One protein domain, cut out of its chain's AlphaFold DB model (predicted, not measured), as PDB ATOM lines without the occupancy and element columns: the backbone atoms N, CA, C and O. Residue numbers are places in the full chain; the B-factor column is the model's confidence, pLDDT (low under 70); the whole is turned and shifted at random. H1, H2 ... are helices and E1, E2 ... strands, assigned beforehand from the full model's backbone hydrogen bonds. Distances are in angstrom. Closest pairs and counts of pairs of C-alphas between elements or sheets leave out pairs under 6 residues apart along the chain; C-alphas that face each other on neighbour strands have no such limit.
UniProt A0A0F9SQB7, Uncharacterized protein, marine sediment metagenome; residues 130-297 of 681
ATOM      1  N   ILE A 130     -26.803  17.916 -42.590       54.97
ATOM      2  CA  ILE A 130     -27.351  17.229 -41.418       54.97
ATOM      3  C   ILE A 130     -26.222  16.904 -40.438       54.97
ATOM      4  O   ILE A 130     -26.311  17.266 -39.269       54.97
ATOM      5  N   GLY A 131     -25.130  16.296 -40.913       55.56
ATOM      6  CA  GLY A 131     -23.959  15.992 -40.089       55.56
ATOM      7  C   GLY A 131     -23.242  17.236 -39.554       55.56
ATOM      8  O   GLY A 131     -22.761  17.222 -38.422       55.56
ATOM      9  N   ILE A 132     -23.207  18.334 -40.324       60.72
ATOM     10  CA  ILE A 132     -22.629  19.611 -39.870       60.72
ATOM     11  C   ILE A 132     -23.465  20.212 -38.736       60.72
ATOM     12  O   ILE A 132     -22.916  20.507 -37.673       60.72
ATOM     13  N   GLU A 133     -24.780  20.358 -38.921       68.25
ATOM     14  CA  GLU A 133     -25.620  20.956 -37.878       68.25
ATOM     15  C   GLU A 133     -25.798  20.033 -36.662       68.25
ATOM     16  O   GLU A 133     -25.892  20.527 -35.541       68.25
ATOM     17  N   ALA A 134     -25.723  18.708 -36.830       67.06
ATOM     18  CA  ALA A 134     -25.679  17.772 -35.705       67.06
ATOM     19  C   ALA A 134     -24.430  17.977 -34.829       67.06
ATOM     20  O   ALA A 134     -24.526  18.002 -33.604       67.06
ATOM     21  N   VAL A 135     -23.258  18.192 -35.436       70.25
ATOM     22  CA  VAL A 135     -22.025  18.529 -34.701       70.25
ATOM     23  C   VAL A 135     -22.134  19.897 -34.020       70.25
ATOM     24  O   VAL A 135     -21.756  20.031 -32.854       70.25
ATOM     25  N   ASN A 136     -22.679  20.907 -34.705       72.38
ATOM     26  CA  ASN A 136     -22.914  22.229 -34.112       72.38
ATOM     27  C   ASN A 136     -23.860  22.143 -32.903       72.38
ATOM     28  O   ASN A 136     -23.625  22.810 -31.891       72.38
ATOM     29  N   TRP A 137     -24.882  21.282 -32.975       80.31
ATOM     30  CA  TRP A 137     -25.799  21.019 -31.870       80.31
ATOM     31  C   TRP A 137     -25.085  20.408 -30.659       80.31
ATOM     32  O   TRP A 137     -25.212  20.933 -29.558       80.31
ATOM     33  N   VAL A 138     -24.269  19.361 -30.839       79.25
ATOM     34  CA  VAL A 138     -23.519  18.738 -29.723       79.25
ATOM     35  C   VAL A 138     -22.551  19.722 -29.070       79.25
ATOM     36  O   VAL A 138     -22.438  19.759 -27.846       79.25
ATOM     37  N   ASN A 139     -21.874  20.554 -29.861       77.00
ATOM     38  CA  ASN A 139     -20.924  21.536 -29.332       77.00
ATOM     39  C   ASN A 139     -21.600  22.633 -28.487       77.00
ATOM     40  O   ASN A 139     -20.944  23.239 -27.642       77.00
ATOM     41  N   THR A 140     -22.892  22.893 -28.712       76.88
ATOM     42  CA  THR A 140     -23.668  23.920 -27.999       76.88
ATOM     43  C   THR A 140     -24.475  23.330 -26.840       76.88
ATOM     44  O   THR A 140     -24.284  23.755 -25.703       76.88
ATOM     45  N   HIS A 141     -25.280  22.300 -27.112       80.12
ATOM     46  CA  HIS A 141     -26.275  21.721 -26.198       80.12
ATOM     47  C   HIS A 141     -25.934  20.300 -25.711       80.12
ATOM     48  O   HIS A 141     -26.699  19.674 -24.979       80.12
ATOM     49  N   GLY A 142     -24.797  19.733 -26.126       78.75
ATOM     50  CA  GLY A 142     -24.445  18.356 -25.781       78.75
ATOM     51  C   GLY A 142     -24.301  18.145 -24.272       78.75
ATOM     52  O   GLY A 142     -23.755  18.987 -23.556       78.75
ATOM     53  N   ALA A 143     -24.763  16.992 -23.803       79.25
ATOM     54  CA  ALA A 143     -24.769  16.549 -22.415       79.25
ATOM     55  C   ALA A 143     -25.591  17.406 -21.424       79.25
ATOM     56  O   ALA A 143     -25.533  17.145 -20.224       79.25
ATOM     57  N   GLU A 144     -26.422  18.346 -21.893       80.69
ATOM     58  CA  GLU A 144     -27.368  19.101 -21.045       80.69
ATOM     59  C   GLU A 144     -28.396  18.196 -20.344       80.69
ATOM     60  O   GLU A 144     -28.816  18.473 -19.221       80.69
ATOM     61  N   LEU A 145     -28.764  17.073 -20.969       80.31
ATOM     62  CA  LEU A 145     -29.693  16.085 -20.408       80.31
ATOM     63  C   LEU A 145     -29.018  15.105 -19.426       80.31
ATOM     64  O   LEU A 145     -29.685  14.254 -18.828       80.31
ATOM     65  N   VAL A 146     -27.695  15.190 -19.244       82.56
ATOM     66  CA  VAL A 146     -26.930  14.268 -18.399       82.56
ATOM     67  C   VAL A 146     -26.767  14.849 -16.996       82.56
ATOM     68  O   VAL A 146     -25.879  15.647 -16.722       82.56
ATOM     69  N   VAL A 147     -27.613  14.395 -16.072       82.06
ATOM     70  CA  VAL A 147     -27.544  14.776 -14.650       82.06
ATOM     71  C   VAL A 147     -26.384  14.097 -13.911       82.06
ATOM     72  O   VAL A 147     -25.966  13.002 -14.291       82.06
ATOM     73  N   GLU A 148     -25.936  14.700 -12.804       81.25
ATOM     74  CA  GLU A 148     -24.903  14.169 -11.895       81.25
ATOM     75  C   GLU A 148     -23.574  13.830 -12.609       81.25
ATOM     76  O   GLU A 148     -23.148  12.668 -12.651       81.25
ATOM     77  N   ILE A 149     -22.950  14.857 -13.197       86.00
ATOM     78  CA  ILE A 149     -21.615  14.850 -13.820       86.00
ATOM     79  C   ILE A 149     -20.898  16.190 -13.563       86.00
ATOM     80  O   ILE A 149     -21.552  17.181 -13.244       86.00
ATOM     81  N   THR A 150     -19.569  16.235 -13.708       84.44
ATOM     82  CA  THR A 150     -18.789  17.490 -13.629       84.44
ATOM     83  C   THR A 150     -18.722  18.206 -14.985       84.44
ATOM     84  O   THR A 150     -19.073  17.622 -16.013       84.44
ATOM     85  N   ALA A 151     -18.229  19.448 -15.020       81.12
ATOM     86  CA  ALA A 151     -18.041  20.198 -16.266       81.12
ATOM     87  C   ALA A 151     -17.006  19.536 -17.201       81.12
ATOM     88  O   ALA A 151     -17.212  19.456 -18.410       81.12
ATOM     89  N   GLU A 152     -15.934  18.971 -16.644       83.12
ATOM     90  CA  GLU A 152     -14.916  18.218 -17.388       83.12
ATOM     91  C   GLU A 152     -15.510  16.920 -17.955       83.12
ATOM     92  O   GLU A 152     -15.269  16.562 -19.107       83.12
ATOM     93  N   THR A 153     -16.352  16.244 -17.165       84.69
ATOM     94  CA  THR A 153     -17.097  15.055 -17.607       84.69
ATOM     95  C   THR A 153     -18.062  15.404 -18.744       84.69
ATOM     96  O   THR A 153     -18.162  14.658 -19.716       84.69
ATOM     97  N   MET A 154     -18.746  16.551 -18.655       85.19
ATOM     98  CA  MET A 154     -19.649  17.062 -19.689       85.19
ATOM     99  C   MET A 154     -18.902  17.328 -21.001       85.19
ATOM    100  O   MET A 154     -19.352  16.876 -22.054       85.19
ATOM    101  N   GLN A 155     -17.733  17.973 -20.943       83.69
ATOM    102  CA  GLN A 155     -16.896  18.188 -22.125       83.69
ATOM    103  C   GLN A 155     -16.399  16.862 -22.722       83.69
ATOM    104  O   GLN A 155     -16.530  16.648 -23.923       83.69
ATOM    105  N   GLY A 156     -15.941  15.921 -21.889       86.62
ATOM    106  CA  GLY A 156     -15.534  14.589 -22.350       86.62
ATOM    107  C   GLY A 156     -16.666  13.799 -23.023       86.62
ATOM    108  O   GLY A 156     -16.423  13.069 -23.983       86.62
ATOM    109  N   ILE A 157     -17.919  13.967 -22.573       88.88
ATOM    110  CA  ILE A 157     -19.091  13.415 -23.273       88.88
ATOM    111  C   ILE A 157     -19.261  14.106 -24.632       88.88
ATOM    112  O   ILE A 157     -19.346  13.401 -25.637       88.88
ATOM    113  N   ARG A 158     -19.270  15.448 -24.690       88.81
ATOM    114  CA  ARG A 158     -19.399  16.221 -25.945       88.81
ATOM    115  C   ARG A 158     -18.374  15.777 -26.989       88.81
ATOM    116  O   ARG A 158     -18.758  15.449 -28.109       88.81
ATOM    117  N   ASP A 159     -17.106  15.671 -26.604       86.25
ATOM    118  CA  ASP A 159     -16.012  15.283 -27.499       86.25
ATOM    119  C   ASP A 159     -16.204  13.866 -28.067       86.25
ATOM    120  O   ASP A 159     -15.999  13.636 -29.265       86.25
ATOM    121  N   VAL A 160     -16.657  12.912 -27.240       89.50
ATOM    122  CA  VAL A 160     -16.953  11.532 -27.668       89.50
ATOM    123  C   VAL A 160     -18.188  11.457 -28.570       89.50
ATOM    124  O   VAL A 160     -18.149  10.730 -29.565       89.50
ATOM    125  N   ILE A 161     -19.262  12.204 -28.282       85.62
ATOM    126  CA  ILE A 161     -20.446  12.255 -29.157       85.62
ATOM    127  C   ILE A 161     -20.077  12.899 -30.504       85.62
ATOM    128  O   ILE A 161     -20.309  12.287 -31.547       85.62
ATOM    129  N   THR A 162     -19.436  14.075 -30.507       79.25
ATOM    130  CA  THR A 162     -19.016  14.790 -31.726       79.25
ATOM    131  C   THR A 162     -18.089  13.932 -32.589       79.25
ATOM    132  O   THR A 162     -18.362  13.726 -33.772       79.25
ATOM    133  N   THR A 163     -17.035  13.355 -32.001       80.19
ATOM    134  CA  THR A 163     -16.112  12.456 -32.719       80.19
ATOM    135  C   THR A 163     -16.824  11.188 -33.197       80.19
ATOM    136  O   THR A 163     -16.522  10.659 -34.268       80.19
ATOM    137  N   GLY A 164     -17.788  10.688 -32.419       76.94
ATOM    138  CA  GLY A 164     -18.622   9.543 -32.762       76.94
ATOM    139  C   GLY A 164     -19.467   9.778 -34.011       76.94
ATOM    140  O   GLY A 164     -19.400   8.973 -34.940       76.94
ATOM    141  N   ILE A 165     -20.195  10.896 -34.058       74.75
ATOM    142  CA  ILE A 165     -21.032  11.300 -35.196       74.75
ATOM    143  C   ILE A 165     -20.161  11.552 -36.435       74.75
ATOM    144  O   ILE A 165     -20.408  10.955 -37.481       74.75
ATOM    145  N   GLN A 166     -19.085  12.339 -36.315       70.31
ATOM    146  CA  GLN A 166     -18.171  12.638 -37.431       70.31
ATOM    147  C   GLN A 166     -17.509  11.392 -38.038       70.31
ATOM    148  O   GLN A 166     -17.233  11.352 -39.238       70.31
ATOM    149  N   ALA A 167     -17.236  10.373 -37.220       71.62
ATOM    150  CA  ALA A 167     -16.665   9.106 -37.664       71.62
ATOM    151  C   ALA A 167     -17.723   8.055 -38.059       71.62
ATOM    152  O   ALA A 167     -17.351   6.924 -38.375       71.62
ATOM    153  N   GLY A 168     -19.020   8.389 -38.033       68.00
ATOM    154  CA  GLY A 168     -20.095   7.467 -38.406       68.00
ATOM    155  C   GLY A 168     -20.267   6.281 -37.453       68.00
ATOM    156  O   GLY A 168     -20.684   5.198 -37.870       68.00
ATOM    157  N   LYS A 169     -19.885   6.434 -36.179       76.00
ATOM    158  CA  LYS A 169     -19.931   5.352 -35.188       76.00
ATOM    159  C   LYS A 169     -21.376   5.025 -34.819       76.00
ATOM    160  O   LYS A 169     -22.197   5.905 -34.587       76.00
ATOM    161  N   SER A 170     -21.675   3.736 -34.666       76.31
ATOM    162  CA  SER A 170     -22.968   3.304 -34.131       76.31
ATOM    163  C   SER A 170     -23.111   3.669 -32.648       76.31
ATOM    164  O   SER A 170     -22.129   3.680 -31.903       76.31
ATOM    165  N   MET A 171     -24.343   3.885 -32.173       80.88
ATOM    166  CA  MET A 171     -24.599   4.230 -30.763       80.88
ATOM    167  C   MET A 171     -23.989   3.227 -29.759       80.88
ATOM    168  O   MET A 171     -23.429   3.665 -28.756       80.88
ATOM    169  N   PRO A 172     -23.962   1.898 -30.015       84.62
ATOM    170  CA  PRO A 172     -23.237   0.944 -29.167       84.62
ATOM    171  C   PRO A 172     -21.702   1.053 -29.203       84.62
ATOM    172  O   PRO A 172     -21.035   0.459 -28.354       84.62
ATOM    173  N   ALA A 173     -21.108   1.732 -30.190       83.81
ATOM    174  CA  ALA A 173     -19.687   2.089 -30.204       83.81
ATOM    175  C   ALA A 173     -19.429   3.356 -29.378       83.81
ATOM    176  O   ALA A 173     -18.607   3.315 -28.467       83.81
ATOM    177  N   ILE A 174     -20.219   4.411 -29.587       86.88
ATOM    178  CA  ILE A 174     -20.178   5.643 -28.780       86.88
ATOM    179  C   ILE A 174     -20.372   5.314 -27.283       86.88
ATOM    180  O   ILE A 174     -19.553   5.663 -26.437       86.88
ATOM    181  N   ALA A 175     -21.368   4.490 -26.949       91.12
ATOM    182  CA  ALA A 175     -21.629   4.015 -25.587       91.12
ATOM    183  C   ALA A 175     -20.530   3.128 -24.970       91.12
ATOM    184  O   ALA A 175     -20.603   2.815 -23.776       91.12
ATOM    185  N   ARG A 176     -19.555   2.647 -25.756       93.44
ATOM    186  CA  ARG A 176     -18.344   1.985 -25.241       93.44
ATOM    187  C   ARG A 176     -17.275   3.008 -24.872       93.44
ATOM    188  O   ARG A 176     -16.642   2.832 -23.839       93.44
ATOM    189  N   GLU A 177     -17.130   4.061 -25.664       93.62
ATOM    190  CA  GLU A 177     -16.161   5.145 -25.457       93.62
ATOM    191  C   GLU A 177     -16.554   6.067 -24.290       93.62
ATOM    192  O   GLU A 177     -15.684   6.543 -23.572       93.62
ATOM    193  N   LEU A 178     -17.851   6.206 -23.995       93.75
ATOM    194  CA  LEU A 178     -18.342   6.914 -22.800       93.75
ATOM    195  C   LEU A 178     -18.073   6.184 -21.464       93.75
ATOM    196  O   LEU A 178     -18.192   6.786 -20.400       93.75
ATOM    197  N   ARG A 179     -17.735   4.886 -21.477       93.50
ATOM    198  CA  ARG A 179     -17.564   4.069 -20.252       93.50
ATOM    199  C   ARG A 179     -16.459   4.532 -19.298       93.50
ATOM    200  O   ARG A 179     -16.746   4.536 -18.106       93.50
ATOM    201  N   PRO A 180     -15.239   4.875 -19.753       91.94
ATOM    202  CA  PRO A 180     -14.206   5.417 -18.869       91.94
ATOM    203  C   PRO A 180     -14.513   6.823 -18.332       91.94
ATOM    204  O   PRO A 180     -13.886   7.229 -17.363       91.94
ATOM    205  N   ILE A 181     -15.454   7.558 -18.941       89.38
ATOM    206  CA  ILE A 181     -15.746   8.964 -18.612       89.38
ATOM    207  C   ILE A 181     -16.945   9.081 -17.656       89.38
ATOM    208  O   ILE A 181     -16.948   9.907 -16.751       89.38
ATOM    209  N   VAL A 182     -17.978   8.250 -17.833       89.06
ATOM    210  CA  VAL A 182     -19.254   8.376 -17.109       89.06
ATOM    211  C   VAL A 182     -19.383   7.326 -16.001       89.06
ATOM    212  O   VAL A 182     -19.339   6.131 -16.279       89.06
ATOM    213  N   GLY A 183     -19.619   7.751 -14.755       89.50
ATOM    214  CA  GLY A 183     -19.882   6.864 -13.607       89.50
ATOM    215  C   GLY A 183     -21.336   6.366 -13.487       89.50
ATOM    216  O   GLY A 183     -22.166   6.573 -14.372       89.50
ATOM    217  N   LEU A 184     -21.691   5.736 -12.362       90.62
ATOM    218  CA  LEU A 184     -23.099   5.541 -11.961       90.62
ATOM    219  C   LEU A 184     -23.652   6.825 -11.320       90.62
ATOM    220  O   LEU A 184     -22.878   7.614 -10.789       90.62
ATOM    221  N   ASN A 185     -24.969   7.044 -11.371       89.00
ATOM    222  CA  ASN A 185     -25.609   8.133 -10.616       89.00
ATOM    223  C   ASN A 185     -26.034   7.670  -9.212       89.00
ATOM    224  O   ASN A 185     -26.099   6.470  -8.940       89.00
ATOM    225  N   SER A 186     -26.365   8.608  -8.332       88.62
ATOM    226  CA  SER A 186     -26.716   8.380  -6.924       88.62
ATOM    227  C   SER A 186     -27.826   7.336  -6.767       88.62
ATOM    228  O   SER A 186     -27.720   6.417  -5.954       88.62
ATOM    229  N   ARG A 187     -28.853   7.389  -7.629       90.19
ATOM    230  CA  ARG A 187     -29.944   6.398  -7.667       90.19
ATOM    231  C   ARG A 187     -29.459   4.993  -8.049       90.19
ATOM    232  O   ARG A 187     -29.925   4.007  -7.481       90.19
ATOM    233  N   GLN A 188     -28.539   4.879  -9.006       92.38
ATOM    234  CA  GLN A 188     -27.940   3.605  -9.418       92.38
ATOM    235  C   GLN A 188     -26.968   3.060  -8.363       92.38
ATOM    236  O   GLN A 188     -26.988   1.860  -8.105       92.38
ATOM    237  N   VAL A 189     -26.169   3.916  -7.720       91.88
ATOM    238  CA  VAL A 189     -25.295   3.542  -6.595       91.88
ATOM    239  C   VAL A 189     -26.133   3.008  -5.429       91.88
ATOM    240  O   VAL A 189     -25.865   1.914  -4.934       91.88
ATOM    241  N   GLY A 190     -27.218   3.703  -5.067       92.06
ATOM    242  CA  GLY A 190     -28.186   3.228  -4.075       92.06
ATOM    243  C   GLY A 190     -28.819   1.883  -4.450       92.06
ATOM    244  O   GLY A 190     -28.908   0.990  -3.612       92.06
ATOM    245  N   ALA A 191     -29.177   1.678  -5.723       92.06
ATOM    246  CA  ALA A 191     -29.694   0.392  -6.198       92.06
ATOM    247  C   ALA A 191     -28.665  -0.752  -6.079       92.06
ATOM    248  O   ALA A 191     -29.039  -1.867  -5.713       92.06
ATOM    249  N   VAL A 192     -27.378  -0.496  -6.350       94.31
ATOM    250  CA  VAL A 192     -26.295  -1.479  -6.150       94.31
ATOM    251  C   VAL A 192     -26.117  -1.805  -4.669       94.31
ATOM    252  O   VAL A 192     -26.024  -2.984  -4.326       94.31
ATOM    253  N   SER A 193     -26.127  -0.790  -3.801       91.88
ATOM    254  CA  SER A 193     -26.027  -0.964  -2.346       91.88
ATOM    255  C   SER A 193     -27.189  -1.800  -1.797       91.88
ATOM    256  O   SER A 193     -26.970  -2.838  -1.177       91.88
ATOM    257  N   ASN A 194     -28.432  -1.443  -2.136       93.88
ATOM    258  CA  ASN A 194     -29.625  -2.180  -1.710       93.88
ATOM    259  C   ASN A 194     -29.620  -3.635  -2.208       93.88
ATOM    260  O   ASN A 194     -30.005  -4.544  -1.473       93.88
ATOM    261  N   PHE A 195     -29.153  -3.878  -3.438       94.19
ATOM    262  CA  PHE A 195     -29.000  -5.232  -3.974       94.19
ATOM    263  C   PHE A 195     -27.922  -6.036  -3.229       94.19
ATOM    264  O   PHE A 195     -28.132  -7.216  -2.952       94.19
ATOM    265  N   HIS A 196     -26.803  -5.410  -2.852       92.94
ATOM    266  CA  HIS A 196     -25.779  -6.044  -2.020       92.94
ATOM    267  C   HIS A 196     -26.324  -6.411  -0.631       92.94
ATOM    268  O   HIS A 196     -26.237  -7.568  -0.229       92.94
ATOM    269  N   THR A 197     -26.951  -5.460   0.069       93.81
ATOM    270  CA  THR A 197     -27.551  -5.673   1.397       93.81
ATOM    271  C   THR A 197     -28.600  -6.786   1.376       93.81
ATOM    272  O   THR A 197     -28.601  -7.641   2.259       93.81
ATOM    273  N   LYS A 198     -29.438  -6.839   0.330       95.00
ATOM    274  CA  LYS A 198     -30.404  -7.925   0.134       95.00
ATOM    275  C   LYS A 198     -29.725  -9.298   0.031       95.00
ATOM    276  O   LYS A 198     -30.156 -10.224   0.706       95.00
ATOM    277  N   LEU A 199     -28.649  -9.426  -0.749       94.25
ATOM    278  CA  LEU A 199     -27.920 -10.696  -0.884       94.25
ATOM    279  C   LEU A 199     -27.294 -11.163   0.442       94.25
ATOM    280  O   LEU A 199     -27.284 -12.360   0.715       94.25
ATOM    281  N   ILE A 200     -26.795 -10.236   1.268       93.31
ATOM    282  CA  ILE A 200     -26.282 -10.557   2.611       93.31
ATOM    283  C   ILE A 200     -27.415 -11.066   3.518       93.31
ATOM    284  O   ILE A 200     -27.244 -12.082   4.186       93.31
ATOM    285  N   ALA A 201     -28.582 -10.412   3.499       91.81
ATOM    286  CA  ALA A 201     -29.760 -10.848   4.255       91.81
ATOM    287  C   ALA A 201     -30.312 -12.213   3.786       91.81
ATOM    288  O   ALA A 201     -30.820 -12.983   4.593       91.81
ATOM    289  N   GLU A 202     -30.154 -12.545   2.500       93.38
ATOM    290  CA  GLU A 202     -30.467 -13.859   1.912       93.38
ATOM    291  C   GLU A 202     -29.394 -14.938   2.201       93.38
ATOM    292  O   GLU A 202     -29.439 -16.027   1.630       93.38
ATOM    293  N   GLY A 203     -28.408 -14.660   3.065       91.25
ATOM    294  CA  GLY A 203     -27.381 -15.623   3.481       91.25
ATOM    295  C   GLY A 203     -26.264 -15.865   2.458       91.25
ATOM    296  O   GLY A 203     -25.490 -16.813   2.596       91.25
ATOM    297  N   VAL A 204     -26.138 -15.028   1.421       93.56
ATOM    298  CA  VAL A 204     -25.054 -15.156   0.435       93.56
ATOM    299  C   VAL A 204     -23.731 -14.701   1.051       93.56
ATOM    300  O   VAL A 204     -23.598 -13.566   1.502       93.56
ATOM    301  N   VAL A 205     -22.712 -15.567   0.991       94.06
ATOM    302  CA  VAL A 205     -21.342 -15.272   1.449       94.06
ATOM    303  C   VAL A 205     -20.849 -13.938   0.879       94.06
ATOM    304  O   VAL A 205     -20.862 -13.739  -0.338       94.06
ATOM    305  N   ALA A 206     -20.349 -13.051   1.747       88.69
ATOM    306  CA  ALA A 206     -20.033 -11.656   1.419       88.69
ATOM    307  C   ALA A 206     -19.169 -11.471   0.155       88.69
ATOM    308  O   ALA A 206     -19.436 -10.591  -0.660       88.69
ATOM    309  N   LYS A 207     -18.182 -12.350  -0.074       91.94
ATOM    310  CA  LYS A 207     -17.330 -12.332  -1.278       91.94
ATOM    311  C   LYS A 207     -18.116 -12.554  -2.580       91.94
ATOM    312  O   LYS A 207     -17.843 -11.903  -3.587       91.94
ATOM    313  N   GLU A 208     -19.103 -13.448  -2.574       91.31
ATOM    314  CA  GLU A 208     -19.975 -13.690  -3.732       91.31
ATOM    315  C   GLU A 208     -21.112 -12.658  -3.821       91.31
ATOM    316  O   GLU A 208     -21.520 -12.307  -4.928       91.31
ATOM    317  N   ALA A 209     -21.577 -12.102  -2.695       90.56
ATOM    318  CA  ALA A 209     -22.498 -10.963  -2.691       90.56
ATOM    319  C   ALA A 209     -21.865  -9.728  -3.361       90.56
ATOM    320  O   ALA A 209     -22.457  -9.165  -4.286       90.56
ATOM    321  N   ALA A 210     -20.627  -9.376  -2.997       90.56
ATOM    322  CA  ALA A 210     -19.859  -8.287  -3.606       90.56
ATOM    323  C   ALA A 210     -19.684  -8.480  -5.124       90.56
ATOM    324  O   ALA A 210     -20.022  -7.601  -5.913       90.56
ATOM    325  N   LYS A 211     -19.268  -9.675  -5.558       94.06
ATOM    326  CA  LYS A 211     -19.103 -10.040  -6.978       94.06
ATOM    327  C   LYS A 211     -20.418 -10.004  -7.772       94.06
ATOM    328  O   LYS A 211     -20.437  -9.642  -8.950       94.06
ATOM    329  N   LYS A 212     -21.549 -10.370  -7.153       93.19
ATOM    330  CA  LYS A 212     -22.891 -10.216  -7.750       93.19
ATOM    331  C   LYS A 212     -23.295  -8.739  -7.849       93.19
ATOM    332  O   LYS A 212     -23.851  -8.347  -8.877       93.19
ATOM    333  N   ALA A 213     -22.993  -7.929  -6.835       92.38
ATOM    334  CA  ALA A 213     -23.259  -6.491  -6.825       92.38
ATOM    335  C   ALA A 213     -22.421  -5.739  -7.873       92.38
ATOM    336  O   ALA A 213     -22.977  -4.959  -8.640       92.38
ATOM    337  N   GLU A 214     -21.133  -6.056  -8.014       93.75
ATOM    338  CA  GLU A 214     -20.247  -5.528  -9.061       93.75
ATOM    339  C   GLU A 214     -20.778  -5.849 -10.471       93.75
ATOM    340  O   GLU A 214     -20.904  -4.968 -11.325       93.75
ATOM    341  N   ARG A 215     -21.204  -7.097 -10.715       94.44
ATOM    342  CA  ARG A 215     -21.863  -7.485 -11.978       94.44
ATOM    343  C   ARG A 215     -23.155  -6.702 -12.232       94.44
ATOM    344  O   ARG A 215     -23.483  -6.420 -13.385       94.44
ATOM    345  N   TYR A 216     -23.909  -6.359 -11.188       94.12
ATOM    346  CA  TYR A 216     -25.106  -5.526 -11.310       94.12
ATOM    347  C   TYR A 216     -24.758  -4.059 -11.599       94.12
ATOM    348  O   TYR A 216     -25.320  -3.496 -12.540       94.12
ATOM    349  N   ALA A 217     -23.762  -3.494 -10.912       93.94
ATOM    350  CA  ALA A 217     -23.199  -2.174 -11.191       93.94
ATOM    351  C   ALA A 217     -22.737  -2.059 -12.654       93.94
ATOM    352  O   ALA A 217     -23.157  -1.149 -13.365       93.94
ATOM    353  N   GLY A 218     -21.991  -3.048 -13.157       93.75
ATOM    354  CA  GLY A 218     -21.560  -3.106 -14.557       93.75
ATOM    355  C   GLY A 218     -22.713  -3.191 -15.571       93.75
ATOM    356  O   GLY A 218     -22.586  -2.688 -16.688       93.75
ATOM    357  N   ARG A 219     -23.865  -3.777 -15.208       94.62
ATOM    358  CA  ARG A 219     -25.081  -3.749 -16.049       94.62
ATOM    359  C   ARG A 219     -25.750  -2.375 -16.041       94.62
ATOM    360  O   ARG A 219     -26.121  -1.892 -17.109       94.62
ATOM    361  N   LEU A 220     -25.878  -1.740 -14.875       93.50
ATOM    362  CA  LEU A 220     -26.430  -0.384 -14.757       93.50
ATOM    363  C   LEU A 220     -25.554   0.649 -15.478       93.50
ATOM    364  O   LEU A 220     -26.084   1.503 -16.181       93.50
ATOM    365  N   HIS A 221     -24.232   0.510 -15.390       93.94
ATOM    366  CA  HIS A 221     -23.255   1.367 -16.061       93.94
ATOM    367  C   HIS A 221     -23.378   1.283 -17.582       93.94
ATOM    368  O   HIS A 221     -23.609   2.296 -18.239       93.94
ATOM    369  N   ARG A 222     -23.368   0.060 -18.136       92.75
ATOM    370  CA  ARG A 222     -23.637  -0.177 -19.566       92.75
ATOM    371  C   ARG A 222     -24.989   0.390 -19.998       92.75
ATOM    372  O   ARG A 222     -25.084   0.916 -21.102       92.75
ATOM    373  N   ARG A 223     -26.026   0.296 -19.155       90.75
ATOM    374  CA  ARG A 223     -27.338   0.896 -19.439       90.75
ATOM    375  C   ARG A 223     -27.252   2.425 -19.467       90.75
ATOM    376  O   ARG A 223     -27.731   2.998 -20.434       90.75
ATOM    377  N   ARG A 224     -26.597   3.073 -18.490       92.00
ATOM    378  CA  ARG A 224     -26.420   4.540 -18.456       92.00
ATOM    379  C   ARG A 224     -25.684   5.040 -19.700       92.00
ATOM    380  O   ARG A 224     -26.196   5.936 -20.361       92.00
ATOM    381  N   THR A 225     -24.544   4.446 -20.069       93.38
ATOM    382  CA  THR A 225     -23.788   4.921 -21.244       93.38
ATOM    383  C   THR A 225     -24.510   4.659 -22.564       93.38
ATOM    384  O   THR A 225     -24.405   5.476 -23.474       93.38
ATOM    385  N   MET A 226     -25.288   3.573 -22.673       90.88
ATOM    386  CA  MET A 226     -26.179   3.345 -23.820       90.88
ATOM    387  C   MET A 226     -27.314   4.369 -23.893       90.88
ATOM    388  O   MET A 226     -27.648   4.803 -24.990       90.88
ATOM    389  N   THR A 227     -27.903   4.752 -22.754       88.75
ATOM    390  CA  THR A 227     -28.944   5.787 -22.691       88.75
ATOM    391  C   THR A 227     -28.391   7.133 -23.146       88.75
ATOM    392  O   THR A 227     -28.969   7.714 -24.051       88.75
ATOM    393  N   ILE A 228     -27.243   7.567 -22.609       89.56
ATOM    394  CA  ILE A 228     -26.591   8.833 -22.996       89.56
ATOM    395  C   ILE A 228     -26.221   8.821 -24.484       89.56
ATOM    396  O   ILE A 228     -26.588   9.726 -25.221       89.56
ATOM    397  N   ALA A 229     -25.560   7.765 -24.972       88.88
ATOM    398  CA  ALA A 229     -25.199   7.681 -26.389       88.88
ATOM    399  C   ALA A 229     -26.420   7.752 -27.321       88.88
ATOM    400  O   ALA A 229     -26.305   8.300 -28.413       88.88
ATOM    401  N   ARG A 230     -27.573   7.207 -26.904       84.56
ATOM    402  CA  ARG A 230     -28.834   7.333 -27.645       84.56
ATOM    403  C   ARG A 230     -29.409   8.740 -27.564       84.56
ATOM    404  O   ARG A 230     -29.656   9.302 -28.619       84.56
ATOM    405  N   THR A 231     -29.608   9.302 -26.368       84.88
ATOM    406  CA  THR A 231     -30.240  10.624 -26.212       84.88
ATOM    407  C   THR A 231     -29.442  11.702 -26.919       84.88
ATOM    408  O   THR A 231     -29.984  12.363 -27.794       84.88
ATOM    409  N   GLU A 232     -28.150  11.822 -26.611       87.62
ATOM    410  CA  GLU A 232     -27.304  12.896 -27.142       87.62
ATOM    411  C   GLU A 232     -27.173  12.815 -28.665       87.62
ATOM    412  O   GLU A 232     -27.308  13.820 -29.360       87.62
ATOM    413  N   SER A 233     -26.960  11.610 -29.202       84.25
ATOM    414  CA  SER A 233     -26.776  11.442 -30.645       84.25
ATOM    415  C   SER A 233     -28.093  11.526 -31.415       84.25
ATOM    416  O   SER A 233     -28.099  12.065 -32.515       84.25
ATOM    417  N   ALA A 234     -29.206  11.021 -30.869       79.19
ATOM    418  CA  ALA A 234     -30.512  11.164 -31.511       79.19
ATOM    419  C   ALA A 234     -30.934  12.635 -31.548       79.19
ATOM    420  O   ALA A 234     -31.302  13.105 -32.615       79.19
ATOM    421  N   TYR A 235     -30.782  13.374 -30.441       85.00
ATOM    422  CA  TYR A 235     -31.079  14.811 -30.372       85.00
ATOM    423  C   TYR A 235     -30.220  15.607 -31.356       85.00
ATOM    424  O   TYR A 235     -30.743  16.397 -32.137       85.00
ATOM    425  N   ALA A 236     -28.911  15.345 -31.387       82.69
ATOM    426  CA  ALA A 236     -28.013  15.956 -32.357       82.69
ATOM    427  C   ALA A 236     -28.442  15.689 -33.806       82.69
ATOM    428  O   ALA A 236     -28.495  16.612 -34.615       82.69
ATOM    429  N   LEU A 237     -28.766  14.439 -34.148       78.00
ATOM    430  CA  LEU A 237     -29.143  14.063 -35.509       78.00
ATOM    431  C   LEU A 237     -30.510  14.631 -35.917       78.00
ATOM    432  O   LEU A 237     -30.630  15.117 -37.040       78.00
ATOM    433  N   THR A 238     -31.516  14.633 -35.038       80.12
ATOM    434  CA  THR A 238     -32.859  15.166 -35.340       80.12
ATOM    435  C   THR A 238     -32.865  16.691 -35.429       80.12
ATOM    436  O   THR A 238     -33.498  17.249 -36.329       80.12
ATOM    437  N   GLU A 239     -32.113  17.390 -34.574       83.69
ATOM    438  CA  GLU A 239     -31.920  18.840 -34.682       83.69
ATOM    439  C   GLU A 239     -31.064  19.226 -35.888       83.69
ATOM    440  O   GLU A 239     -31.428  20.140 -36.631       83.69
ATOM    441  N   GLY A 240     -29.984  18.488 -36.159       73.75
ATOM    442  CA  GLY A 240     -29.179  18.671 -37.365       73.75
ATOM    443  C   GLY A 240     -29.997  18.465 -38.643       73.75
ATOM    444  O   GLY A 240     -29.893  19.239 -39.596       73.75
ATOM    445  N   GLN A 241     -30.896  17.478 -38.640       70.75
ATOM    446  CA  GLN A 241     -31.833  17.205 -39.728       70.75
ATOM    447  C   GLN A 241     -32.840  18.351 -39.902       70.75
ATOM    448  O   GLN A 241     -33.009  18.855 -41.015       70.75
ATOM    449  N   ARG A 242     -33.446  18.832 -38.806       81.81
ATOM    450  CA  ARG A 242     -34.356  19.989 -38.802       81.81
ATOM    451  C   ARG A 242     -33.683  21.236 -39.384       81.81
ATOM    452  O   ARG A 242     -34.225  21.871 -40.289       81.81
ATOM    453  N   GLN A 243     -32.488  21.574 -38.904       73.69
ATOM    454  CA  GLN A 243     -31.746  22.758 -39.344       73.69
ATOM    455  C   GLN A 243     -31.260  22.628 -40.795       73.69
ATOM    456  O   GLN A 243     -31.440  23.558 -41.587       73.69
ATOM    457  N   GLY A 244     -30.757  21.453 -41.187       63.31
ATOM    458  CA  GLY A 244     -30.362  21.159 -42.565       63.31
ATOM    459  C   GLY A 244     -31.518  21.289 -43.565       63.31
ATOM    460  O   GLY A 244     -31.342  21.858 -44.645       63.31
ATOM    461  N   TYR A 245     -32.730  20.863 -43.201       66.25
ATOM    462  CA  TYR A 245     -33.927  21.093 -44.017       66.25
ATOM    463  C   TYR A 245     -34.315  22.580 -44.103       66.25
ATOM    464  O   TYR A 245     -34.723  23.046 -45.172       66.25
ATOM    465  N   GLY A 246     -34.104  23.361 -43.039       63.41
ATOM    466  CA  GLY A 246     -34.238  24.823 -43.077       63.41
ATOM    467  C   GLY A 246     -33.320  25.494 -44.100       63.41
ATOM    468  O   GLY A 246     -33.774  26.337 -44.877       63.41
ATOM    469  N   GLN A 247     -32.062  25.059 -44.197       58.62
ATOM    470  CA  GLN A 247     -31.115  25.553 -45.209       58.62
ATOM    471  C   GLN A 247     -31.571  25.239 -46.643       58.62
ATOM    472  O   GLN A 247     -31.395  26.056 -47.554       58.62
ATOM    473  N   MET A 248     -32.215  24.084 -46.845       55.22
ATOM    474  CA  MET A 248     -32.824  23.695 -48.125       55.22
ATOM    475  C   MET A 248     -34.093  24.495 -48.481       55.22
ATOM    476  O   MET A 248     -34.607  24.358 -49.592       55.22
ATOM    477  N   GLY A 249     -34.595  25.353 -47.585       58.25
ATOM    478  CA  GLY A 249     -35.814  26.138 -47.800       58.25
ATOM    479  C   GLY A 249     -37.110  25.349 -47.591       58.25
ATOM    480  O   GLY A 249     -38.173  25.799 -48.025       58.25
ATOM    481  N   VAL A 250     -37.037  24.190 -46.926       63.09
ATOM    482  CA  VAL A 250     -38.219  23.522 -46.365       63.09
ATOM    483  C   VAL A 250     -38.862  24.474 -45.349       63.09
ATOM    484  O   VAL A 250     -38.175  25.291 -44.743       63.09
ATOM    485  N   LYS A 251     -40.186  24.423 -45.179       73.19
ATOM    486  CA  LYS A 251     -40.904  25.244 -44.179       73.19
ATOM    487  C   LYS A 251     -41.556  24.405 -43.088       73.19
ATOM    488  O   LYS A 251     -41.575  24.816 -41.928       73.19
ATOM    489  N   ASN A 252     -42.050  23.237 -43.487       76.19
ATOM    490  CA  ASN A 252     -42.786  22.308 -42.652       76.19
ATOM    491  C   ASN A 252     -42.100  20.942 -42.685       76.19
ATOM    492  O   ASN A 252     -41.673  20.483 -43.747       76.19
ATOM    493  N   LEU A 253     -42.024  20.301 -41.528       72.81
ATOM    494  CA  LEU A 253     -41.530  18.943 -41.361       72.81
ATOM    495  C   LEU A 253     -42.674  18.058 -40.899       72.81
ATOM    496  O   LEU A 253     -43.515  18.485 -40.113       72.81
ATOM    497  N   GLU A 254     -42.697  16.836 -41.389       74.12
ATOM    498  CA  GLU A 254     -43.609  15.796 -40.945       74.12
ATOM    499  C   GLU A 254     -42.820  14.829 -40.063       74.12
ATOM    500  O   GLU A 254     -41.701  14.437 -40.405       74.12
ATOM    501  N   ARG A 255     -43.362  14.514 -38.888       77.06
ATOM    502  CA  ARG A 255     -42.776  13.554 -37.955       77.06
ATOM    503  C   ARG A 255     -43.134  12.143 -38.413       77.06
ATOM    504  O   ARG A 255     -44.315  11.848 -38.565       77.06
ATOM    505  N   VAL A 256     -42.136  11.288 -38.611       66.19
ATOM    506  CA  VAL A 256     -42.322   9.879 -38.987       66.19
ATOM    507  C   VAL A 256     -41.726   8.992 -37.907       66.19
ATOM    508  O   VAL A 256     -40.586   9.205 -37.502       66.19
ATOM    509  N   GLU A 257     -42.496   8.008 -37.458       66.25
ATOM    510  CA  GLU A 257     -42.097   7.015 -36.452       66.25
ATOM    511  C   GLU A 257     -41.875   5.631 -37.074       66.25
ATOM    512  O   GLU A 257     -42.383   5.342 -38.162       66.25
ATOM    513  N   ASP A 258     -41.149   4.752 -36.374       63.03
ATOM    514  CA  ASP A 258     -41.095   3.335 -36.753       63.03
ATOM    515  C   ASP A 258     -42.496   2.702 -36.561       63.03
ATOM    516  O   ASP A 258     -43.105   2.874 -35.500       63.03
ATOM    517  N   PRO A 259     -43.051   1.975 -37.551       52.25
ATOM    518  CA  PRO A 259     -44.329   1.274 -37.406       52.25
ATOM    519  C   PRO A 259     -44.383   0.271 -36.242       52.25
ATOM    520  O   PRO A 259     -45.468   0.012 -35.729       52.25
ATOM    521  N   ASP A 260     -43.234  -0.266 -35.820       54.59
ATOM    522  CA  ASP A 260     -43.092  -1.185 -34.687       54.59
ATOM    523  C   ASP A 260     -42.708  -0.448 -33.373       54.59
ATOM    524  O   ASP A 260     -42.301  -1.093 -32.399       54.59
ATOM    525  N   ALA A 261     -42.796   0.895 -33.313       57.81
ATOM    526  CA  ALA A 261     -42.433   1.662 -32.116       57.81
ATOM    527  C   ALA A 261     -43.284   1.239 -30.894       57.81
ATOM    528  O   ALA A 261     -44.511   1.180 -30.998       57.81
ATOM    529  N   PRO A 262     -42.660   0.946 -29.735       53.44
ATOM    530  CA  PRO A 262     -43.300   0.230 -28.627       53.44
ATOM    531  C   PRO A 262     -44.116   1.112 -27.666       53.44
ATOM    532  O   PRO A 262     -44.511   0.626 -26.605       53.44
ATOM    533  N   ASP A 263     -44.318   2.393 -27.981       65.19
ATOM    534  CA  ASP A 263     -45.050   3.352 -27.154       65.19
ATOM    535  C   ASP A 263     -46.111   4.126 -27.952       65.19
ATOM    536  O   ASP A 263     -45.877   4.598 -29.068       65.19
ATOM    537  N   ASP A 264     -47.295   4.254 -27.346       66.44
ATOM    538  CA  ASP A 264     -48.462   4.900 -27.955       66.44
ATOM    539  C   ASP A 264     -48.224   6.403 -28.207       66.44
ATOM    540  O   ASP A 264     -48.709   6.957 -29.196       66.44
ATOM    541  N   ASP A 265     -47.423   7.059 -27.355       66.88
ATOM    542  CA  ASP A 265     -47.108   8.491 -27.434       66.88
ATOM    543  C   ASP A 265     -46.365   8.866 -28.731       66.88
ATOM    544  O   ASP A 265     -46.635   9.923 -29.318       66.88
ATOM    545  N   CYS A 266     -45.453   8.016 -29.221       71.12
ATOM    546  CA  CYS A 266     -44.856   8.200 -30.543       71.12
ATOM    547  C   CYS A 266     -45.884   8.003 -31.656       71.12
ATOM    548  O   CYS A 266     -46.049   8.903 -32.485       71.12
ATOM    549  N   GLN A 267     -46.625   6.889 -31.656       69.12
ATOM    550  CA  GLN A 267     -47.593   6.587 -32.719       69.12
ATOM    551  C   GLN A 267     -48.667   7.679 -32.865       69.12
ATOM    552  O   GLN A 267     -49.001   8.066 -33.984       69.12
ATOM    553  N   MET A 268     -49.134   8.265 -31.757       72.19
ATOM    554  CA  MET A 268     -50.078   9.394 -31.756       72.19
ATOM    555  C   MET A 268     -49.549  10.673 -32.431       72.19
ATOM    556  O   MET A 268     -50.338  11.557 -32.767       72.19
ATOM    557  N   ASN A 269     -48.234  10.804 -32.627       72.06
ATOM    558  CA  ASN A 269     -47.603  11.947 -33.292       72.06
ATOM    559  C   ASN A 269     -47.029  11.610 -34.683       72.06
ATOM    560  O   ASN A 269     -46.455  12.492 -35.327       72.06
ATOM    561  N   ASN A 270     -47.199  10.377 -35.167       71.31
ATOM    562  CA  ASN A 270     -46.793   9.963 -36.508       71.31
ATOM    563  C   ASN A 270     -47.636  10.679 -37.587       71.31
ATOM    564  O   ASN A 270     -48.841  10.876 -37.424       71.31
ATOM    565  N   GLY A 271     -47.005  11.130 -38.674       57.47
ATOM    566  CA  GLY A 271     -47.628  11.954 -39.721       57.47
ATOM    567  C   GLY A 271     -47.959  13.395 -39.298       57.47
ATOM    568  O   GLY A 271     -48.531  14.162 -40.077       57.47
ATOM    569  N   ARG A 272     -47.622  13.813 -38.068       74.62
ATOM    570  CA  ARG A 272     -47.922  15.167 -37.586       74.62
ATOM    571  C   ARG A 272     -46.976  16.188 -38.215       74.62
ATOM    572  O   ARG A 272     -45.755  16.041 -38.168       74.62
ATOM    573  N   ILE A 273     -47.551  17.257 -38.765       77.00
ATOM    574  CA  ILE A 273     -46.808  18.332 -39.432       77.00
ATOM    575  C   ILE A 273     -46.501  19.467 -38.446       77.00
ATOM    576  O   ILE A 273     -47.388  19.980 -37.762       77.00
ATOM    577  N   TYR A 274     -45.241  19.892 -38.424       81.50
ATOM    578  CA  TYR A 274     -44.699  20.980 -37.617       81.50
ATOM    579  C   TYR A 274     -44.080  22.041 -38.531       81.50
ATOM    580  O   TYR A 274     -43.490  21.722 -39.562       81.50
ATOM    581  N   SER A 275     -44.146  23.317 -38.145       87.75
ATOM    582  CA  SER A 275     -43.263  24.327 -38.742       87.75
ATOM    583  C   SER A 275     -41.825  24.104 -38.265       87.75
ATOM    584  O   SER A 275     -41.608  23.565 -37.180       87.75
ATOM    585  N   LEU A 276     -40.824  24.564 -39.019       79.88
ATOM    586  CA  LEU A 276     -39.412  24.434 -38.620       79.88
ATOM    587  C   LEU A 276     -39.076  24.977 -37.224       79.88
ATOM    588  O   LEU A 276     -38.154  24.471 -36.586       79.88
ATOM    589  N   ALA A 277     -39.796  26.001 -36.761       84.56
ATOM    590  CA  ALA A 277     -39.652  26.532 -35.409       84.56
ATOM    591  C   ALA A 277     -40.325  25.617 -34.372       84.56
ATOM    592  O   ALA A 277     -39.708  25.279 -33.369       84.56
ATOM    593  N   ALA A 278     -41.553  25.162 -34.645       87.44
ATOM    594  CA  ALA A 278     -42.306  24.278 -33.753       87.44
ATOM    595  C   ALA A 278     -41.739  22.850 -33.666       87.44
ATOM    596  O   ALA A 278     -42.067  22.130 -32.732       87.44
ATOM    597  N   ALA A 279     -40.910  22.437 -34.627       86.69
ATOM    598  CA  ALA A 279     -40.207  21.155 -34.629       86.69
ATOM    599  C   ALA A 279     -38.998  21.111 -33.669       86.69
ATOM    600  O   ALA A 279     -38.456  20.032 -33.432       86.69
ATOM    601  N   SER A 280     -38.540  22.255 -33.142       89.56
ATOM    602  CA  SER A 280     -37.340  22.301 -32.300       89.56
ATOM    603  C   SER A 280     -37.572  21.598 -30.960       89.56
ATOM    604  O   SER A 280     -38.531  21.912 -30.261       89.56
ATOM    605  N   GLY A 281     -36.704  20.649 -30.609       86.19
ATOM    606  CA  GLY A 281     -36.774  19.887 -29.357       86.19
ATOM    607  C   GLY A 281     -37.956  18.916 -29.233       86.19
ATOM    608  O   GLY A 281     -38.176  18.364 -28.159       86.19
ATOM    609  N   VAL A 282     -38.714  18.682 -30.312       87.75
ATOM    610  CA  VAL A 282     -39.821  17.701 -30.343       87.75
ATOM    611  C   VAL A 282     -39.311  16.258 -30.447       87.75
ATOM    612  O   VAL A 282     -39.976  15.332 -29.987       87.75
ATOM    613  N   LEU A 283     -38.136  16.066 -31.051       82.50
ATOM    614  CA  LEU A 283     -37.473  14.772 -31.203       82.50
ATOM    615  C   LEU A 283     -36.037  14.842 -30.661       82.50
ATOM    616  O   LEU A 283     -35.345  15.813 -30.979       82.50
ATOM    617  N   PRO A 284     -35.545  13.802 -29.962       82.62
ATOM    618  CA  PRO A 284     -36.253  12.595 -29.525       82.62
ATOM    619  C   PRO A 284     -37.195  12.874 -28.345       82.62
ATOM    620  O   PRO A 284     -36.810  13.523 -27.375       82.62
ATOM    621  N   ALA A 285     -38.405  12.313 -28.377       82.56
ATOM    622  CA  ALA A 285     -39.380  12.485 -27.294       82.56
ATOM    623  C   ALA A 285     -39.002  11.722 -26.000       82.56
ATOM    624  O   ALA A 285     -39.425  12.082 -24.904       82.56
ATOM    625  N   HIS A 286     -38.191  10.663 -26.113       82.00
ATOM    626  CA  HIS A 286     -37.704   9.831 -25.004       82.00
ATOM    627  C   HIS A 286     -36.427   9.067 -25.425       82.00
ATOM    628  O   HIS A 286     -36.131   8.972 -26.617       82.00
ATOM    629  N   PRO A 287     -35.661   8.457 -24.495       79.00
ATOM    630  CA  PRO A 287     -34.358   7.833 -24.795       79.00
ATOM    631  C   PRO A 287     -34.337   6.614 -25.735       79.00
ATOM    632  O   PRO A 287     -33.257   6.077 -25.997       79.00
ATOM    633  N   ASN A 288     -35.500   6.139 -26.183       74.75
ATOM    634  CA  ASN A 288     -35.642   5.074 -27.183       74.75
ATOM    635  C   ASN A 288     -36.523   5.520 -28.368       74.75
ATOM    636  O   ASN A 288     -37.014   4.664 -29.090       74.75
ATOM    637  N   CYS A 289     -36.771   6.823 -28.531       75.88
ATOM    638  CA  CYS A 289     -37.529   7.353 -29.660       75.88
ATOM    639  C   CYS A 289     -36.725   7.124 -30.945       75.88
ATOM    640  O   CYS A 289     -35.556   7.516 -31.014       75.88
ATOM    641  N   GLU A 290     -37.339   6.478 -31.936       71.38
ATOM    642  CA  GLU A 290     -36.733   6.217 -33.252       71.38
ATOM    643  C   GLU A 290     -37.291   7.160 -34.340       71.38
ATOM    644  O   GLU A 290     -36.932   7.048 -35.512       71.38
ATOM    645  N   GLY A 291     -38.119   8.131 -33.934       68.56
ATOM    646  CA  GLY A 291     -38.731   9.129 -34.798       68.56
ATOM    647  C   GLY A 291     -37.736  10.032 -35.527       68.56
ATOM    648  O   GLY A 291     -36.695  10.431 -34.998       68.56
ATOM    649  N   THR A 292     -38.092  10.396 -36.757       72.94
ATOM    650  CA  THR A 292     -37.290  11.226 -37.663       72.94
ATOM    651  C   THR A 292     -38.146  12.289 -38.353       72.94
ATOM    652  O   THR A 292     -39.378  12.222 -38.369       72.94
ATOM    653  N   TRP A 293     -37.493  13.294 -38.934       74.06
ATOM    654  CA  TRP A 293     -38.158  14.306 -39.749       74.06
ATOM    655  C   TRP A 293     -38.155  13.920 -41.227       74.06
ATOM    656  O   TRP A 293     -37.101  13.656 -41.801       74.06
ATOM    657  N   VAL A 294     -39.303  14.017 -41.891       65.94
ATOM    658  CA  VAL A 294     -39.373  14.061 -43.358       65.94
ATOM    659  C   VAL A 294     -39.861  15.429 -43.827       65.94
ATOM    660  O   VAL A 294     -40.454  16.213 -43.084       65.94
ATOM    661  N   MET A 295     -39.545  15.771 -45.072       64.19
ATOM    662  CA  MET A 295     -39.787  17.109 -45.609       64.19
ATOM    663  C   MET A 295     -41.219  17.214 -46.142       64.19
ATOM    664  O   MET A 295     -41.571  16.519 -47.095       64.19
ATOM    665  N   SER A 296     -42.030  18.115 -45.583       53.97
ATOM    666  CA  SER A 296     -43.425  18.284 -45.998       53.97
ATOM    667  C   SER A 296     -43.559  19.411 -47.034       53.97
ATOM    668  O   SER A 296     -43.475  20.601 -46.715       53.97
ATOM    669  N   GLY A 297     -43.747  19.033 -48.305       50.06
ATOM    670  CA  GLY A 297     -44.007  19.944 -49.431       50.06
ATOM    671  C   GLY A 297     -43.010  19.856 -50.600       50.06
ATOM    672  O   GLY A 297     -42.026  19.123 -50.568       50.06
TER     673      GLY A 297
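AT A GLANCE: This is residues 130 to 297 of the 681 residues of an uncharacterized protein of marine sediment metagenome (UniProt A0A0F9SQB7). One very long helix, H5, makes a spine: H4 folds back along its first part, H1, H2 and H3 pack on one side of its residues 222 to 244, and a small three-stranded sheet packs on another side of residues 234 to 246. The printed part has 168 residues with six named helices and three named strands, in the order H1 H2 H3 H4 H5 E1 H6 E2 E3. The sheet runs E2 E1 E3, antiparallel, and the class is mostly helix. The whole is loose, with a radius of gyration of the C-alphas of 19.3 A, and elongated, spanning 66 by 35 by 23 A.

HOW THE PARTS SIT: H1, residues 130 to 141, and H2, residues 151 to 166, form a helical hairpin: they touch at a shallow tilt of 1 degrees, opposite ways, closest at the C-alphas of Val 135 and Thr 162, 5.6 A. H3, residues 171 to 177, touches H2 at a steep tilt of 47 degrees, closest at the C-alphas of Gly 164 and Ile 174, 5.8 A. H5, residues 206 to 247, is the hub, touching four helices. Its residues 232 to 244 touch H1 at a steep tilt of 60 degrees, and the C-alphas of Ala 134 and Gly 240 are closest, 4.0 A. Its residues 206 to 220 touch H4, residues 186 to 201, as a helical hairpin at a shallow tilt of 24 degrees, closest at the C-alphas of His 196 and Ala 213, 5.4 A. E1, residues 252 to 256, is the inner strand between E2, residues 273 to 275, and E3, residues 292 to 296. N 254 and O 294 are 2.9 A apart, and N 253 and O 274 are 2.8 A apart, both within hydrogen-bond range. H5 is on one face of the sheet, two layers, at a height over the sheet of 6.5 A, and runs along E3 at 0 degrees on the local plane. H6, residues 264 to 267, touches no helix. Every O i to N i+4 pair is within hydrogen-bond range in H1, H2, H4 and H5; H3 has 2 of 3, and H6 is too short for one.

IN THESE COORDINATES: H1 begins at C-alpha 130, (-27.351, 17.229, -41.418). H2 is 22.5 A long, H4 22.4 A and H5 60.7 A, from C-alpha 206 at (-20.033, -11.656, 1.419). E1 is 13.0 A long and E3 12.5 A, ending at C-alpha 296, (-43.425, 18.284, -45.998).

THE WHOLE: The C-alphas farthest apart, those of Gly 203 and Gly 249, are 66.7 A apart. The printed part has no cut. The link from E2 to E3, residues 276 to 291, is long. The mean pLDDT of the printed part is 80.7; residues 130 to 134, 244 to 250, 256 to 265 and 294 to 297 are among those under 70.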